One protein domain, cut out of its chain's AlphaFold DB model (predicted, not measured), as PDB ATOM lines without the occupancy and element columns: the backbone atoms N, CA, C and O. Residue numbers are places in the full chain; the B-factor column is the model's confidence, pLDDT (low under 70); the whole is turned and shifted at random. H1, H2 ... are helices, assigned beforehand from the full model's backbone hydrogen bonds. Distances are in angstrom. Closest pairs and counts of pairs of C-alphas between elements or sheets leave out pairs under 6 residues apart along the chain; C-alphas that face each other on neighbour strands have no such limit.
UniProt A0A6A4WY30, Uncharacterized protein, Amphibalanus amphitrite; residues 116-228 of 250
ATOM      1  N   GLN A 116     137.310 112.323 237.205       89.38
ATOM      2  CA  GLN A 116     138.575 111.613 236.968       89.38
ATOM      3  C   GLN A 116     139.266 111.238 238.282       89.38
ATOM      4  O   GLN A 116     139.723 110.104 238.426       89.38
ATOM      5  N   GLN A 117     139.328 112.160 239.245       87.75
ATOM      6  CA  GLN A 117     139.949 111.908 240.542       87.75
ATOM      7  C   GLN A 117     139.219 110.803 241.315       87.75
ATOM      8  O   GLN A 117     139.868 109.840 241.716       87.75
ATOM      9  N   ARG A 118     137.888 110.872 241.457       87.00
ATOM     10  CA  ARG A 118     137.100 109.836 242.155       87.00
ATOM     11  C   ARG A 118     137.310 108.445 241.554       87.00
ATOM     12  O   ARG A 118     137.476 107.462 242.272       87.00
ATOM     13  N   ARG A 119     137.343 108.354 240.222       91.38
ATOM     14  CA  ARG A 119     137.595 107.088 239.519       91.38
ATOM     15  C   ARG A 119     139.033 106.601 239.658       91.38
ATOM     16  O   ARG A 119     139.245 105.395 239.693       91.38
ATOM     17  N   ALA A 120     140.008 107.505 239.726       91.94
ATOM     18  CA  ALA A 120     141.394 107.148 240.009       91.94
ATOM     19  C   ALA A 120     141.538 106.609 241.440       91.94
ATOM     20  O   ALA A 120     142.106 105.538 241.629       91.94
ATOM     21  N   GLU A 121     140.965 107.301 242.427       91.06
ATOM     22  CA  GLU A 121     140.987 106.911 243.843       91.06
ATOM     23  C   GLU A 121     140.368 105.530 244.074       91.06
ATOM     24  O   GLU A 121     140.927 104.737 244.830       91.06
ATOM     25  N   PHE A 122     139.287 105.198 243.361       94.62
ATOM     26  CA  PHE A 122     138.694 103.857 243.386       94.62
ATOM     27  C   PHE A 122     139.717 102.741 243.123       94.62
ATOM     28  O   PHE A 122     139.633 101.683 243.740       94.62
ATOM     29  N   PHE A 123     140.688 102.942 242.230       95.25
ATOM     30  CA  PHE A 123     141.625 101.873 241.889       95.25
ATOM     31  C   PHE A 123     142.571 101.496 243.035       95.25
ATOM     32  O   PHE A 123     143.039 100.357 243.093       95.25
ATOM     33  N   TYR A 124     142.815 102.444 243.940       93.31
ATOM     34  CA  TYR A 124     143.768 102.345 245.044       93.31
ATOM     35  C   TYR A 124     143.091 102.264 246.419       93.31
ATOM     36  O   TYR A 124     143.776 102.280 247.441       93.31
ATOM     37  N   SER A 125     141.759 102.223 246.461       92.38
ATOM     38  CA  SER A 125     140.994 102.167 247.704       92.38
ATOM     39  C   SER A 125     140.924 100.749 248.271       92.38
ATOM     40  O   SER A 125     141.343  99.779 247.653       92.38
ATOM     41  N   ASP A 126     140.362 100.605 249.466       92.25
ATOM     42  CA  ASP A 126     140.068  99.315 250.094       92.25
ATOM     43  C   ASP A 126     138.625  98.843 249.818       92.25
ATOM     44  O   ASP A 126     138.120  97.911 250.450       92.25
ATOM     45  N   CYS A 127     137.935  99.458 248.852       91.56
ATOM     46  CA  CYS A 127     136.560  99.099 248.516       91.56
ATOM     47  C   CYS A 127     136.477  97.686 247.917       91.56
ATOM     48  O   CYS A 127     137.430  97.254 247.263       91.56
ATOM     49  N   PRO A 128     135.343  96.971 248.052       90.44
ATOM     50  CA  PRO A 128     135.247  95.554 247.686       90.44
ATOM     51  C   PRO A 128     135.605  95.220 246.231       90.44
ATOM     52  O   PRO A 128     136.146  94.147 245.973       90.44
ATOM     53  N   LEU A 129     135.316  96.123 245.285       95.38
ATOM     54  CA  LEU A 129     135.581  95.914 243.855       95.38
ATOM     55  C   LEU A 129     136.852  96.601 243.345       95.38
ATOM     56  O   LEU A 129     137.129  96.525 242.146       95.38
ATOM     57  N   SER A 130     137.601  97.294 244.205       95.81
ATOM     58  CA  SER A 130     138.843  97.952 243.791       95.81
ATOM     59  C   SER A 130     139.890  96.911 243.379       95.81
ATOM     60  O   SER A 130     139.984  95.843 243.997       95.81
ATOM     61  N   PRO A 131     140.728  97.187 242.366       95.75
ATOM     62  CA  PRO A 131     141.880  96.343 242.089       95.75
ATOM     63  C   PRO A 131     142.798  96.165 243.288       95.75
ATOM     64  O   PRO A 131     143.267  95.053 243.494       95.75
ATOM     65  N   GLN A 132     143.002  97.193 244.113       95.12
ATOM     66  CA  GLN A 132     143.812  97.070 245.322       95.12
ATOM     67  C   GLN A 132     143.263  96.009 246.297       95.12
ATOM     68  O   GLN A 132     144.019  95.141 246.740       95.12
ATOM     69  N   SER A 133     141.956  95.984 246.576       94.88
ATOM     70  CA  SER A 133     141.333  94.918 247.384       94.88
ATOM     71  C   SER A 133     141.357  93.546 246.707       94.88
ATOM     72  O   SER A 133     141.320  92.514 247.380       94.88
ATOM     73  N   LEU A 134     141.426  93.521 245.376       96.06
ATOM     74  CA  LEU A 134     141.465  92.311 244.553       96.06
ATOM     75  C   LEU A 134     142.889  91.917 244.129       96.06
ATOM     76  O   LEU A 134     143.041  90.996 243.324       96.06
ATOM     77  N   GLN A 135     143.931  92.559 244.668       95.81
ATOM     78  CA  GLN A 135     145.309  92.420 244.188       95.81
ATOM     79  C   GLN A 135     145.751  90.954 244.130       95.81
ATOM     80  O   GLN A 135     146.154  90.469 243.076       95.81
ATOM     81  N   GLY A 136     145.603  90.215 245.233       94.62
ATOM     82  CA  GLY A 136     146.032  88.815 245.301       94.62
ATOM     83  C   GLY A 136     145.338  87.907 244.277       94.62
ATOM     84  O   GLY A 136     145.954  86.975 243.762       94.62
ATOM     85  N   LEU A 137     144.075  88.180 243.939       96.75
ATOM     86  CA  LEU A 137     143.378  87.489 242.855       96.75
ATOM     87  C   LEU A 137     143.943  87.891 241.495       96.75
ATOM     88  O   LEU A 137     144.241  87.026 240.672       96.75
ATOM     89  N   LEU A 138     144.041  89.194 241.246       97.19
ATOM     90  CA  LEU A 138     144.403  89.735 239.944       97.19
ATOM     91  C   LEU A 138     145.819  89.343 239.549       97.19
ATOM     92  O   LEU A 138     146.025  88.961 238.401       97.19
ATOM     93  N   GLU A 139     146.771  89.348 240.478       96.31
ATOM     94  CA  GLU A 139     148.143  88.923 240.189       96.31
ATOM     95  C   GLU A 139     148.218  87.435 239.818       96.31
ATOM     96  O   GLU A 139     148.939  87.055 238.896       96.31
ATOM     97  N   VAL A 140     147.404  86.593 240.464       94.88
ATOM     98  CA  VAL A 140     147.299  85.161 240.140       94.88
ATOM     99  C   VAL A 140     146.647  84.941 238.776       94.88
ATOM    100  O   VAL A 140     147.153  84.165 237.970       94.88
ATOM    101  N   VAL A 141     145.525  85.612 238.510       96.06
ATOM    102  CA  VAL A 141     144.739  85.434 237.279       96.06
ATOM    103  C   VAL A 141     145.481  85.984 236.068       96.06
ATOM    104  O   VAL A 141     145.472  85.371 235.004       96.06
ATOM    105  N   THR A 142     146.131  87.134 236.220       96.00
ATOM    106  CA  THR A 142     146.805  87.820 235.113       96.00
ATOM    107  C   THR A 142     148.243  87.357 234.921       96.00
ATOM    108  O   THR A 142     148.784  87.514 233.826       96.00
ATOM    109  N   GLY A 143     148.872  86.779 235.950       95.31
ATOM    110  CA  GLY A 143     150.290  86.418 235.937       95.31
ATOM    111  C   GLY A 143     151.225  87.631 235.922       95.31
ATOM    112  O   GLY A 143     152.374  87.504 235.497       95.31
ATOM    113  N   ARG A 144     150.736  88.809 236.327       96.62
ATOM    114  CA  ARG A 144     151.476  90.076 236.392       96.62
ATOM    115  C   ARG A 144     151.288  90.714 237.753       96.62
ATOM    116  O   ARG A 144     150.199  90.641 238.308       96.62
ATOM    117  N   THR A 145     152.330  91.348 238.274       96.81
ATOM    118  CA  THR A 145     152.234  92.020 239.573       96.81
ATOM    119  C   THR A 145     151.768  93.463 239.422       96.81
ATOM    120  O   THR A 145     151.931  94.082 238.366       96.81
ATOM    121  N   PHE A 146     151.217  94.027 240.496       97.00
ATOM    122  CA  PHE A 146     150.875  95.450 240.536       97.00
ATOM    123  C   PHE A 146     152.120  96.322 240.362       97.00
ATOM    124  O   PHE A 146     152.065  97.330 239.661       97.00
ATOM    125  N   VAL A 147     153.250  95.894 240.928       96.50
ATOM    126  CA  VAL A 147     154.545  96.579 240.815       96.50
ATOM    127  C   VAL A 147     155.011  96.637 239.360       96.50
ATOM    128  O   VAL A 147     155.379  97.706 238.879       96.50
ATOM    129  N   ASP A 148     154.932  95.525 238.624       96.25
ATOM    130  CA  ASP A 148     155.359  95.474 237.216       96.25
ATOM    131  C   ASP A 148     154.552  96.419 236.316       96.25
ATOM    132  O   ASP A 148     155.035  96.853 235.268       96.25
ATOM    133  N   CYS A 149     153.318  96.728 236.719       97.06
ATOM    134  CA  CYS A 149     152.397  97.573 235.973       97.06
ATOM    135  C   CYS A 149     152.192  98.968 236.583       97.06
ATOM    136  O   CYS A 149     151.360  99.711 236.073       97.06
ATOM    137  N   GLY A 150     152.921  99.348 237.639       94.75
ATOM    138  CA  GLY A 150     152.814 100.676 238.264       94.75
ATOM    139  C   GLY A 150     151.489 100.939 238.996       94.75
ATOM    140  O   GLY A 150     151.032 102.080 239.080       94.75
ATOM    141  N   LEU A 151     150.829  99.891 239.491       94.69
ATOM    142  CA  LEU A 151     149.607  99.976 240.306       94.69
ATOM    143  C   LEU A 151     149.891  99.994 241.815       94.69
ATOM    144  O   LEU A 151     148.967 100.101 242.610       94.69
ATOM    145  N   ASP A 152     151.154  99.911 242.221       92.06
ATOM    146  CA  ASP A 152     151.603  99.945 243.617       92.06
ATOM    147  C   ASP A 152     151.624 101.360 244.226       92.06
ATOM    148  O   ASP A 152     151.836 101.526 245.427       92.06
ATOM    149  N   SER A 153     151.395 102.391 243.407       89.44
ATOM    150  CA  SER A 153     151.310 103.781 243.844       89.44
ATOM    151  C   SER A 153     150.187 104.546 243.129       89.44
ATOM    152  O   SER A 153     149.927 104.290 241.945       89.44
ATOM    153  N   PRO A 154     149.516 105.493 243.822       90.31
ATOM    154  CA  PRO A 154     148.479 106.319 243.219       90.31
ATOM    155  C   PRO A 154     148.988 107.108 242.015       90.31
ATOM    156  O   PRO A 154     150.040 107.747 242.073       90.31
ATOM    157  N   ASN A 155     148.203 107.109 240.942       90.00
ATOM    158  CA  ASN A 155     148.472 107.849 239.716       90.00
ATOM    159  C   ASN A 155     147.207 108.572 239.229       90.00
ATOM    160  O   ASN A 155     146.104 108.337 239.718       90.00
ATOM    161  N   GLY A 156     147.371 109.481 238.263       90.69
ATOM    162  CA  GLY A 156     146.236 110.137 237.611       90.69
ATOM    163  C   GLY A 156     145.423 109.158 236.760       90.69
ATOM    164  O   GLY A 156     145.967 108.182 236.247       90.69
ATOM    165  N   TYR A 157     144.138 109.462 236.549       91.81
ATOM    166  CA  TYR A 157     143.172 108.547 235.929       91.81
ATOM    167  C   TYR A 157     143.669 107.901 234.628       91.81
ATOM    168  O   TYR A 157     143.665 106.681 234.516       91.81
ATOM    169  N   ALA A 158     144.176 108.692 233.677       93.06
ATOM    170  CA  ALA A 158     144.685 108.172 232.405       93.06
ATOM    171  C   ALA A 158     145.842 107.169 232.582       93.06
ATOM    172  O   ALA A 158     145.837 106.110 231.962       93.06
ATOM    173  N   ALA A 159     146.793 107.469 233.472       95.19
ATOM    174  CA  ALA A 159     147.904 106.568 233.766       95.19
ATOM    175  C   ALA A 159     147.414 105.283 234.446       95.19
ATOM    176  O   ALA A 159     147.858 104.196 234.095       95.19
ATOM    177  N   THR A 160     146.443 105.377 235.358       95.62
ATOM    178  CA  THR A 160     145.848 104.194 235.988       95.62
ATOM    179  C   THR A 160     145.134 103.296 234.975       95.62
ATOM    180  O   THR A 160     145.257 102.074 235.064       95.62
ATOM    181  N   ILE A 161     144.455 103.862 233.970       96.06
ATOM    182  CA  ILE A 161     143.871 103.070 232.875       96.06
ATOM    183  C   ILE A 161     144.961 102.292 232.123       96.06
ATOM    184  O   ILE A 161     144.806 101.091 231.893       96.06
ATOM    185  N   ASP A 162     146.078 102.932 231.776       96.56
ATOM    186  CA  ASP A 162     147.188 102.260 231.090       96.56
ATOM    187  C   ASP A 162     147.870 101.196 231.964       96.56
ATOM    188  O   ASP A 162     148.194 100.107 231.481       96.56
ATOM    189  N   ASN A 163     147.999 101.446 233.263       96.94
ATOM    190  CA  ASN A 163     148.534 100.487 234.227       96.94
ATOM    191  C   ASN A 163     147.621  99.253 234.361       96.94
ATOM    192  O   ASN A 163     148.088  98.111 234.331       96.94
ATOM    193  N   MET A 164     146.300  99.446 234.395       97.50
ATOM    194  CA  MET A 164     145.329  98.345 234.361       97.50
ATOM    195  C   MET A 164     145.358  97.584 233.028       97.50
ATOM    196  O   MET A 164     145.211  96.361 233.004       97.50
ATOM    197  N   ARG A 165     145.606  98.270 231.906       96.88
ATOM    198  CA  ARG A 165     145.841  97.606 230.614       96.88
ATOM    199  C   ARG A 165     147.126  96.782 230.630       96.88
ATOM    200  O   ARG A 165     147.125  95.692 230.066       96.88
ATOM    201  N   CYS A 166     148.197  97.236 231.276       97.31
ATOM    202  CA  CYS A 166     149.381  96.399 231.491       97.31
ATOM    203  C   CYS A 166     149.015  95.123 232.258       97.31
ATOM    204  O   CYS A 166     149.376  94.024 231.830       97.31
ATOM    205  N   LEU A 167     148.247  95.253 233.343       97.88
ATOM    206  CA  LEU A 167     147.852  94.122 234.180       97.88
ATOM    207  C   LEU A 167     147.034  93.096 233.377       97.88
ATOM    208  O   LEU A 167     147.303  91.901 233.423       97.88
ATOM    209  N   LEU A 168     146.099  93.562 232.549       97.62
ATOM    210  CA  LEU A 168     145.230  92.716 231.725       97.62
ATOM    211  C   LEU A 168     145.866  92.248 230.406       97.62
ATOM    212  O   LEU A 168     145.167  91.667 229.579       97.62
ATOM    213  N   GLN A 169     147.157  92.495 230.164       96.94
ATOM    214  CA  GLN A 169     147.783  92.281 228.851       96.94
ATOM    215  C   GLN A 169     147.619  90.853 228.304       96.94
ATOM    216  O   GLN A 169     147.452  90.677 227.100       96.94
ATOM    217  N   ASN A 170     147.636  89.835 229.168       96.56
ATOM    218  CA  ASN A 170     147.496  88.434 228.750       96.56
ATOM    219  C   ASN A 170     146.086  88.083 228.242       96.56
ATOM    220  O   ASN A 170     145.908  87.049 227.606       96.56
ATOM    221  N   PHE A 171     145.109  88.957 228.480       97.31
ATOM    222  CA  PHE A 171     143.738  88.839 227.994       97.31
ATOM    223  C   PHE A 171     143.458  89.805 226.841       97.31
ATOM    224  O   PHE A 171     142.306  90.124 226.580       97.31
ATOM    225  N   GLN A 172     144.486  90.327 226.167       96.06
ATOM    226  CA  GLN A 172     144.309  91.273 225.065       96.06
ATOM    227  C   GLN A 172     144.589  90.639 223.709       96.06
ATOM    228  O   GLN A 172     145.608  89.978 223.506       96.06
ATOM    229  N   HIS A 173     143.724  90.943 222.743       92.81
ATOM    230  CA  HIS A 173     143.967  90.706 221.326       92.81
ATOM    231  C   HIS A 173     144.045  92.051 220.592       92.81
ATOM    232  O   HIS A 173     143.050  92.599 220.110       92.81
ATOM    233  N   GLY A 174     145.248  92.633 220.565       91.31
ATOM    234  CA  GLY A 174     145.445  94.017 220.134       91.31
ATOM    235  C   GLY A 174     144.896  94.992 221.177       91.31
ATOM    236  O   GLY A 174     145.400  95.036 222.291       91.31
ATOM    237  N   VAL A 175     143.878  95.777 220.816       92.50
ATOM    238  CA  VAL A 175     143.195  96.707 221.743       92.50
ATOM    239  C   VAL A 175     141.953  96.102 222.402       92.50
ATOM    240  O   VAL A 175     141.359  96.728 223.279       92.50
ATOM    241  N   ASN A 176     141.543  94.913 221.953       96.75
ATOM    242  CA  ASN A 176     140.321  94.260 222.402       96.75
ATOM    243  C   ASN A 176     140.592  93.340 223.589       96.75
ATOM    244  O   ASN A 176     141.657  92.722 223.659       96.75
ATOM    245  N   LEU A 177     139.611  93.220 224.480       97.31
ATOM    246  CA  LEU A 177     139.655  92.281 225.595       97.31
ATOM    247  C   LEU A 177     139.072  90.922 225.176       97.31
ATOM    248  O   LEU A 177     137.981  90.844 224.616       97.31
ATOM    249  N   ASP A 178     139.798  89.853 225.475       97.31
ATOM    250  CA  ASP A 178     139.342  88.471 225.368       97.31
ATOM    251  C   ASP A 178     138.594  88.086 226.654       97.31
ATOM    252  O   ASP A 178     139.177  87.640 227.650       97.31
ATOM    253  N   TYR A 179     137.281  88.323 226.645       96.12
ATOM    254  CA  TYR A 179     136.407  88.014 227.775       96.12
ATOM    255  C   TYR A 179     136.329  86.519 228.069       96.12
ATOM    256  O   TYR A 179     136.213  86.152 229.236       96.12
ATOM    257  N   ASP A 180     136.403  85.658 227.055       95.94
ATOM    258  CA  ASP A 180     136.323  84.211 227.254       95.94
ATOM    259  C   ASP A 180     137.558  83.714 228.006       95.94
ATOM    260  O   ASP A 180     137.434  82.978 228.992       95.94
ATOM    261  N   ALA A 181     138.746  84.188 227.620       96.94
ATOM    262  CA  ALA A 181     139.983  83.896 228.334       96.94
ATOM    263  C   ALA A 181     139.954  84.438 229.774       96.94
ATOM    264  O   ALA A 181     140.295  83.705 230.708       96.94
ATOM    265  N   LEU A 182     139.497  85.681 229.979       97.00
ATOM    266  CA  LEU A 182     139.393  86.282 231.314       97.00
ATOM    267  C   LEU A 182     138.401  85.525 232.211       97.00
ATOM    268  O   LEU A 182     138.739  85.162 233.339       97.00
ATOM    269  N   LYS A 183     137.194  85.231 231.711       96.94
ATOM    270  CA  LYS A 183     136.175  84.455 232.437       96.94
ATOM    271  C   LYS A 183     136.687  83.053 232.753       96.94
ATOM    272  O   LYS A 183     136.489  82.573 233.866       96.94
ATOM    273  N   SER A 184     137.380  82.398 231.821       96.56
ATOM    274  CA  SER A 184     137.978  81.078 232.058       96.56
ATOM    275  C   SER A 184     139.026  81.115 233.175       96.56
ATOM    276  O   SER A 184     139.053  80.227 234.034       96.56
ATOM    277  N   ALA A 185     139.880  82.139 233.197       96.19
ATOM    278  CA  ALA A 185     140.891  82.297 234.238       96.19
ATOM    279  C   ALA A 185     140.260  82.575 235.616       96.19
ATOM    280  O   ALA A 185     140.647  81.950 236.605       96.19
ATOM    281  N   LEU A 186     139.228  83.423 235.679       96.56
ATOM    282  CA  LEU A 186     138.478  83.686 236.914       96.56
ATOM    283  C   LEU A 186     137.733  82.448 237.417       96.56
ATOM    284  O   LEU A 186     137.831  82.120 238.597       96.56
ATOM    285  N   ASN A 187     137.069  81.707 236.528       95.81
ATOM    286  CA  ASN A 187     136.406  80.450 236.877       95.81
ATOM    287  C   ASN A 187     137.385  79.423 237.461       95.81
ATOM    288  O   ASN A 187     137.050  78.706 238.402       95.81
ATOM    289  N   SER A 188     138.620  79.384 236.958       93.94
ATOM    290  CA  SER A 188     139.665  78.511 237.507       93.94
ATOM    291  C   SER A 188     140.037  78.900 238.948       93.94
ATOM    292  O   SER A 188     140.305  78.028 239.778       93.94
ATOM    293  N   ALA A 189     139.990  80.195 239.280       93.50
ATOM    294  CA  ALA A 189     140.279  80.713 240.617       93.50
ATOM    295  C   ALA A 189     139.161  80.444 241.651       93.50
ATOM    296  O   ALA A 189     139.424  80.532 242.853       93.50
ATOM    297  N   LEU A 190     137.955  80.037 241.225       92.62
ATOM    298  CA  LEU A 190     136.809  79.740 242.109       92.62
ATOM    299  C   LEU A 190     137.017  78.539 243.044       92.62
ATOM    300  O   LEU A 190     136.245  78.333 243.974       92.62
ATOM    301  N   THR A 191     138.052  77.735 242.813       89.50
ATOM    302  CA  THR A 191     138.395  76.587 243.672       89.50
ATOM    303  C   THR A 191     139.575  76.864 244.607       89.50
ATOM    304  O   THR A 191     139.949  76.001 245.400       89.50
ATOM    305  N   GLY A 192     140.174  78.057 244.516       88.00
ATOM    306  CA  GLY A 192     141.366  78.447 245.269       88.00
ATOM    307  C   GLY A 192     141.083  79.359 246.464       88.00
ATOM    308  O   GLY A 192     139.942  79.618 246.836       88.00
ATOM    309  N   ALA A 193     142.158  79.897 247.048       88.62
ATOM    310  CA  ALA A 193     142.091  80.810 248.194       88.62
ATOM    311  C   ALA A 193     141.324  82.118 247.905       88.62
ATOM    312  O   ALA A 193     140.792  82.730 248.825       88.62
ATOM    313  N   ASN A 194     141.222  82.510 246.629       90.50
ATOM    314  CA  ASN A 194     140.585  83.753 246.189       90.50
ATOM    315  C   ASN A 194     139.178  83.531 245.602       90.50
ATOM    316  O   ASN A 194     138.679  84.381 244.868       90.50
ATOM    317  N   ALA A 195     138.534  82.395 245.892       93.12
ATOM    318  CA  ALA A 195     137.270  82.001 245.267       93.12
ATOM    319  C   ALA A 195     136.162  83.063 245.380       93.12
ATOM    320  O   ALA A 195     135.504  83.381 244.394       93.12
ATOM    321  N   GLN A 196     135.989  83.655 246.566       93.31
ATOM    322  CA  GLN A 196     134.966  84.680 246.789       93.31
ATOM    323  C   GLN A 196     135.244  85.956 245.982       93.31
ATOM    324  O   GLN A 196     134.338  86.502 245.362       93.31
ATOM    325  N   GLN A 197     136.500  86.409 245.952       94.19
ATOM    326  CA  GLN A 197     136.909  87.572 245.162       94.19
ATOM    327  C   GLN A 197     136.728  87.317 243.663       94.19
ATOM    328  O   GLN A 197     136.285  88.204 242.940       94.19
ATOM    329  N   ALA A 198     137.039  86.101 243.199       94.94
ATOM    330  CA  ALA A 198     136.872  85.710 241.804       94.94
ATOM    331  C   ALA A 198     135.400  85.724 241.388       94.94
ATOM    332  O   ALA A 198     135.081  86.269 240.333       94.94
ATOM    333  N   GLN A 199     134.513  85.197 242.236       95.56
ATOM    334  CA  GLN A 199     133.072  85.230 241.993       95.56
ATOM    335  C   GLN A 199     132.557  86.670 241.918       95.56
ATOM    336  O   GLN A 199     131.882  87.035 240.961       95.56
ATOM    337  N   ILE A 200     132.938  87.505 242.888       92.81
ATOM    338  CA  ILE A 200     132.531  88.911 242.934       92.81
ATOM    339  C   ILE A 200     133.020  89.661 241.688       92.81
ATOM    340  O   ILE A 200     132.232  90.338 241.037       92.81
ATOM    341  N   LEU A 201     134.295  89.522 241.311       95.38
ATOM    342  CA  LEU A 201     134.835  90.189 240.125       95.38
ATOM    343  C   LEU A 201     134.134  89.717 238.838       95.38
ATOM    344  O   LEU A 201     133.873  90.523 237.943       95.38
ATOM    345  N   LEU A 202     133.807  88.427 238.744       96.00
ATOM    346  CA  LEU A 202     133.100  87.858 237.601       96.00
ATOM    347  C   LEU A 202     131.672  88.418 237.467       96.00
ATOM    348  O   LEU A 202     131.291  88.868 236.381       96.00
ATOM    349  N   ASP A 203     130.905  88.413 238.554       93.44
ATOM    350  CA  ASP A 203     129.488  88.791 238.553       93.44
ATOM    351  C   ASP A 203     129.300  90.309 238.485       93.44
ATOM    352  O   ASP A 203     128.495  90.818 237.700       93.44
ATOM    353  N   GLU A 204     130.074  91.047 239.279       93.31
ATOM    354  CA  GLU A 204     129.868  92.480 239.470       93.31
ATOM    355  C   GLU A 204     130.605  93.328 238.442       93.31
ATOM    356  O   GLU A 204     130.162  94.432 238.147       93.31
ATOM    357  N   VAL A 205     131.697  92.838 237.855       95.56
ATOM    358  CA  VAL A 205     132.498  93.636 236.918       95.56
ATOM    359  C   VAL A 205     132.524  93.001 235.541       95.56
ATOM    360  O   VAL A 205     132.056  93.609 234.583       95.56
ATOM    361  N   VAL A 206     133.055  91.782 235.413       96.06
ATOM    362  CA  VAL A 206     133.309  91.183 234.093       96.06
ATOM    363  C   VAL A 206     132.019  90.994 233.307       96.06
ATOM    364  O   VAL A 206     131.980  91.350 232.133       96.06
ATOM    365  N   THR A 207     130.961  90.507 233.952       94.00
ATOM    366  CA  THR A 207     129.650  90.324 233.314       94.00
ATOM    367  C   THR A 207     128.983  91.663 233.000       94.00
ATOM    368  O   THR A 207     128.512  91.866 231.887       94.00
ATOM    369  N   LYS A 208     128.988  92.626 233.931       91.88
ATOM    370  CA  LYS A 208     128.349  93.940 233.712       91.88
ATOM    371  C   LYS A 208     129.051  94.771 232.635       91.88
ATOM    372  O   LYS A 208     128.399  95.530 231.923       91.88
ATOM    373  N   CYS A 209     130.362  94.604 232.495       95.06
ATOM    374  CA  CYS A 209     131.182  95.339 231.540       95.06
ATOM    375  C   CYS A 209     131.438  94.585 230.232       95.06
ATOM    376  O   CYS A 209     132.223  95.072 229.422       95.06
ATOM    377  N   GLU A 210     130.808  93.429 229.987       93.44
ATOM    378  CA  GLU A 210     131.121  92.558 228.841       93.44
ATOM    379  C   GLU A 210     130.850  93.173 227.464       93.44
ATOM    380  O   GLU A 210     131.459  92.788 226.470       93.44
ATOM    381  N   ASN A 211     129.995  94.194 227.413       90.88
ATOM    382  CA  ASN A 211     129.696  94.932 226.188       90.88
ATOM    383  C   ASN A 211     130.796  95.935 225.789       90.88
ATOM    384  O   ASN A 211     130.622  96.660 224.812       90.88
ATOM    385  N   SER A 212     131.911  96.000 226.527       92.25
ATOM    386  CA  SER A 212     133.037  96.904 226.259       92.25
ATOM    387  C   SER A 212     134.129  96.186 225.452       92.25
ATOM    388  O   SER A 212     135.006  95.556 226.033       92.25
ATOM    389  N   PRO A 213     134.142  96.258 224.109       91.56
ATOM    390  CA  PRO A 213     135.035  95.421 223.305       91.56
ATOM    391  C   PRO A 213     136.520  95.729 223.537       91.56
ATOM    392  O   PRO A 213     137.361  94.834 223.437       91.56
ATOM    393  N   LYS A 214     136.855  96.989 223.838       96.62
ATOM    394  CA  LYS A 214     138.230  97.420 224.090       96.62
ATOM    395  C   LYS A 214     138.575  97.276 225.561       96.62
ATOM    396  O   LYS A 214     137.772  97.605 226.429       96.62
ATOM    397  N   THR A 215     139.820  96.909 225.847       96.88
ATOM    398  CA  THR A 215     140.305  96.821 227.232       96.88
ATOM    399  C   THR A 215     140.205  98.152 227.965       96.88
ATOM    400  O   THR A 215     139.860  98.178 229.137       96.88
ATOM    401  N   GLU A 216     140.477  99.264 227.285       95.81
ATOM    402  CA  GLU A 216     140.328 100.600 227.870       95.81
ATOM    403  C   GLU A 216     138.886 100.860 228.331       95.81
ATOM    404  O   GLU A 216     138.662 101.303 229.456       95.81
ATOM    405  N   ASP A 217     137.912 100.527 227.483       95.12
ATOM    406  CA  ASP A 217     136.490 100.714 227.771       95.12
ATOM    407  C   ASP A 217     136.044  99.787 228.912       95.12
ATOM    408  O   ASP A 217     135.322 100.219 229.810       95.12
ATOM    409  N   PHE A 218     136.559  98.552 228.954       96.94
ATOM    410  CA  PHE A 218     136.352  97.640 230.081       96.94
ATOM    411  C   PHE A 218     136.853  98.237 231.402       96.94
ATOM    412  O   PHE A 218     136.127  98.228 232.393       96.94
ATOM    413  N   VAL A 219     138.068  98.793 231.429       96.94
ATOM    414  CA  VAL A 219     138.646  99.389 232.647       96.94
ATOM    415  C   VAL A 219     137.850 100.630 233.077       96.94
ATOM    416  O   VAL A 219     137.610 100.828 234.269       96.94
ATOM    417  N   LYS A 220     137.384 101.453 232.130       94.94
ATOM    418  CA  LYS A 220     136.500 102.595 232.425       94.94
ATOM    419  C   LYS A 220     135.151 102.147 232.986       94.94
ATOM    420  O   LYS A 220     134.669 102.749 233.946       94.94
ATOM    421  N   CYS A 221     134.563 101.092 232.424       94.88
ATOM    422  CA  CYS A 221     133.343 100.489 232.951       94.88
ATOM    423  C   CYS A 221     133.565  99.932 234.362       94.88
ATOM    424  O   CYS A 221     132.760 100.197 235.254       94.88
ATOM    425  N   TRP A 222     134.688  99.251 234.607       96.56
ATOM    426  CA  TRP A 222     135.046  98.780 235.942       96.56
ATOM    427  C   TRP A 222     135.137  99.945 236.927       96.56
ATOM    428  O   TRP A 222     134.521  99.870 237.982       96.56
ATOM    429  N   ALA A 223     135.789 101.058 236.579       95.19
ATOM    430  CA  ALA A 223     135.792 102.242 237.440       95.19
ATOM    431  C   ALA A 223     134.369 102.753 237.731       95.19
ATOM    432  O   ALA A 223     134.042 103.033 238.880       95.19
ATOM    433  N   SER A 224     133.503 102.822 236.716       90.44
ATOM    434  CA  SER A 224     132.104 103.245 236.881       90.44
ATOM    435  C   SER A 224     131.331 102.351 237.853       90.44
ATOM    436  O   SER A 224     130.622 102.851 238.722       90.44
ATOM    437  N   VAL A 225     131.436 101.031 237.701       90.81
ATOM    438  CA  VAL A 225     130.727 100.077 238.567       90.81
ATOM    439  C   VAL A 225     131.369 100.017 239.954       90.81
ATOM    440  O   VAL A 225     130.686  99.965 240.973       90.81
ATOM    441  N   GLY A 226     132.692 100.055 240.003       93.00
ATOM    442  CA  GLY A 226     133.478  99.894 241.211       93.00
ATOM    443  C   GLY A 226     133.386 101.078 242.169       93.00
ATOM    444  O   GLY A 226     133.318 100.853 243.378       93.00
ATOM    445  N   VAL A 227     133.288 102.314 241.663       93.00
ATOM    446  CA  VAL A 227     133.052 103.509 242.499       93.00
ATOM    447  C   VAL A 227     131.783 103.349 243.342       93.00
ATOM    448  O   VAL A 227     131.793 103.703 244.517       93.00
ATOM    449  N   LEU A 228     130.717 102.740 242.810       91.25
ATOM    450  CA  LEU A 228     129.497 102.487 243.589       91.25
ATOM    451  C   LEU A 228     129.746 101.545 244.778       91.25
ATOM    452  O   LEU A 228     129.189 101.753 245.851       91.25
TER     453      LEU A 228
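What this domain is: This is residues 116 to 228 of the 250 residues of an uncharacterized protein of Amphibalanus amphitrite (UniProt A0A6A4WY30). What shape is it? H1, H3 and H6 pack together at one end of a rounded body, and the hairpin of H4 and H5, with H2 packed on H4, makes the other; H6 packs on H5. What builds it? The printed part has 113 residues with six named helices, H1 to H6, all helix and compact, radius of gyration of the C-alphas 12.5 A, spans 35 by 29 by 27 A.

How they stand to each other: What meets the first helix? H1, residues 116 to 124, touches residues 223 to 227 alone of H6, residues 215 to 228, closest C-alphas Arg 119 and Ala 223, 5.6 A. Are backbone O i to N i+4 pairs within hydrogen-bond range? Not every pair is in H1, 3 of 5, or H6, 9 of 10.

Where its parts are: Where does H1 begin? C-alpha 116 is at (138.575, 111.613, 236.968). How long is H6? It spans 20.4 A from first to last C-alpha.

The domain as a whole: Is there a cut? The printed part has no cut. Is confidence low anywhere? No printed residue is under 70.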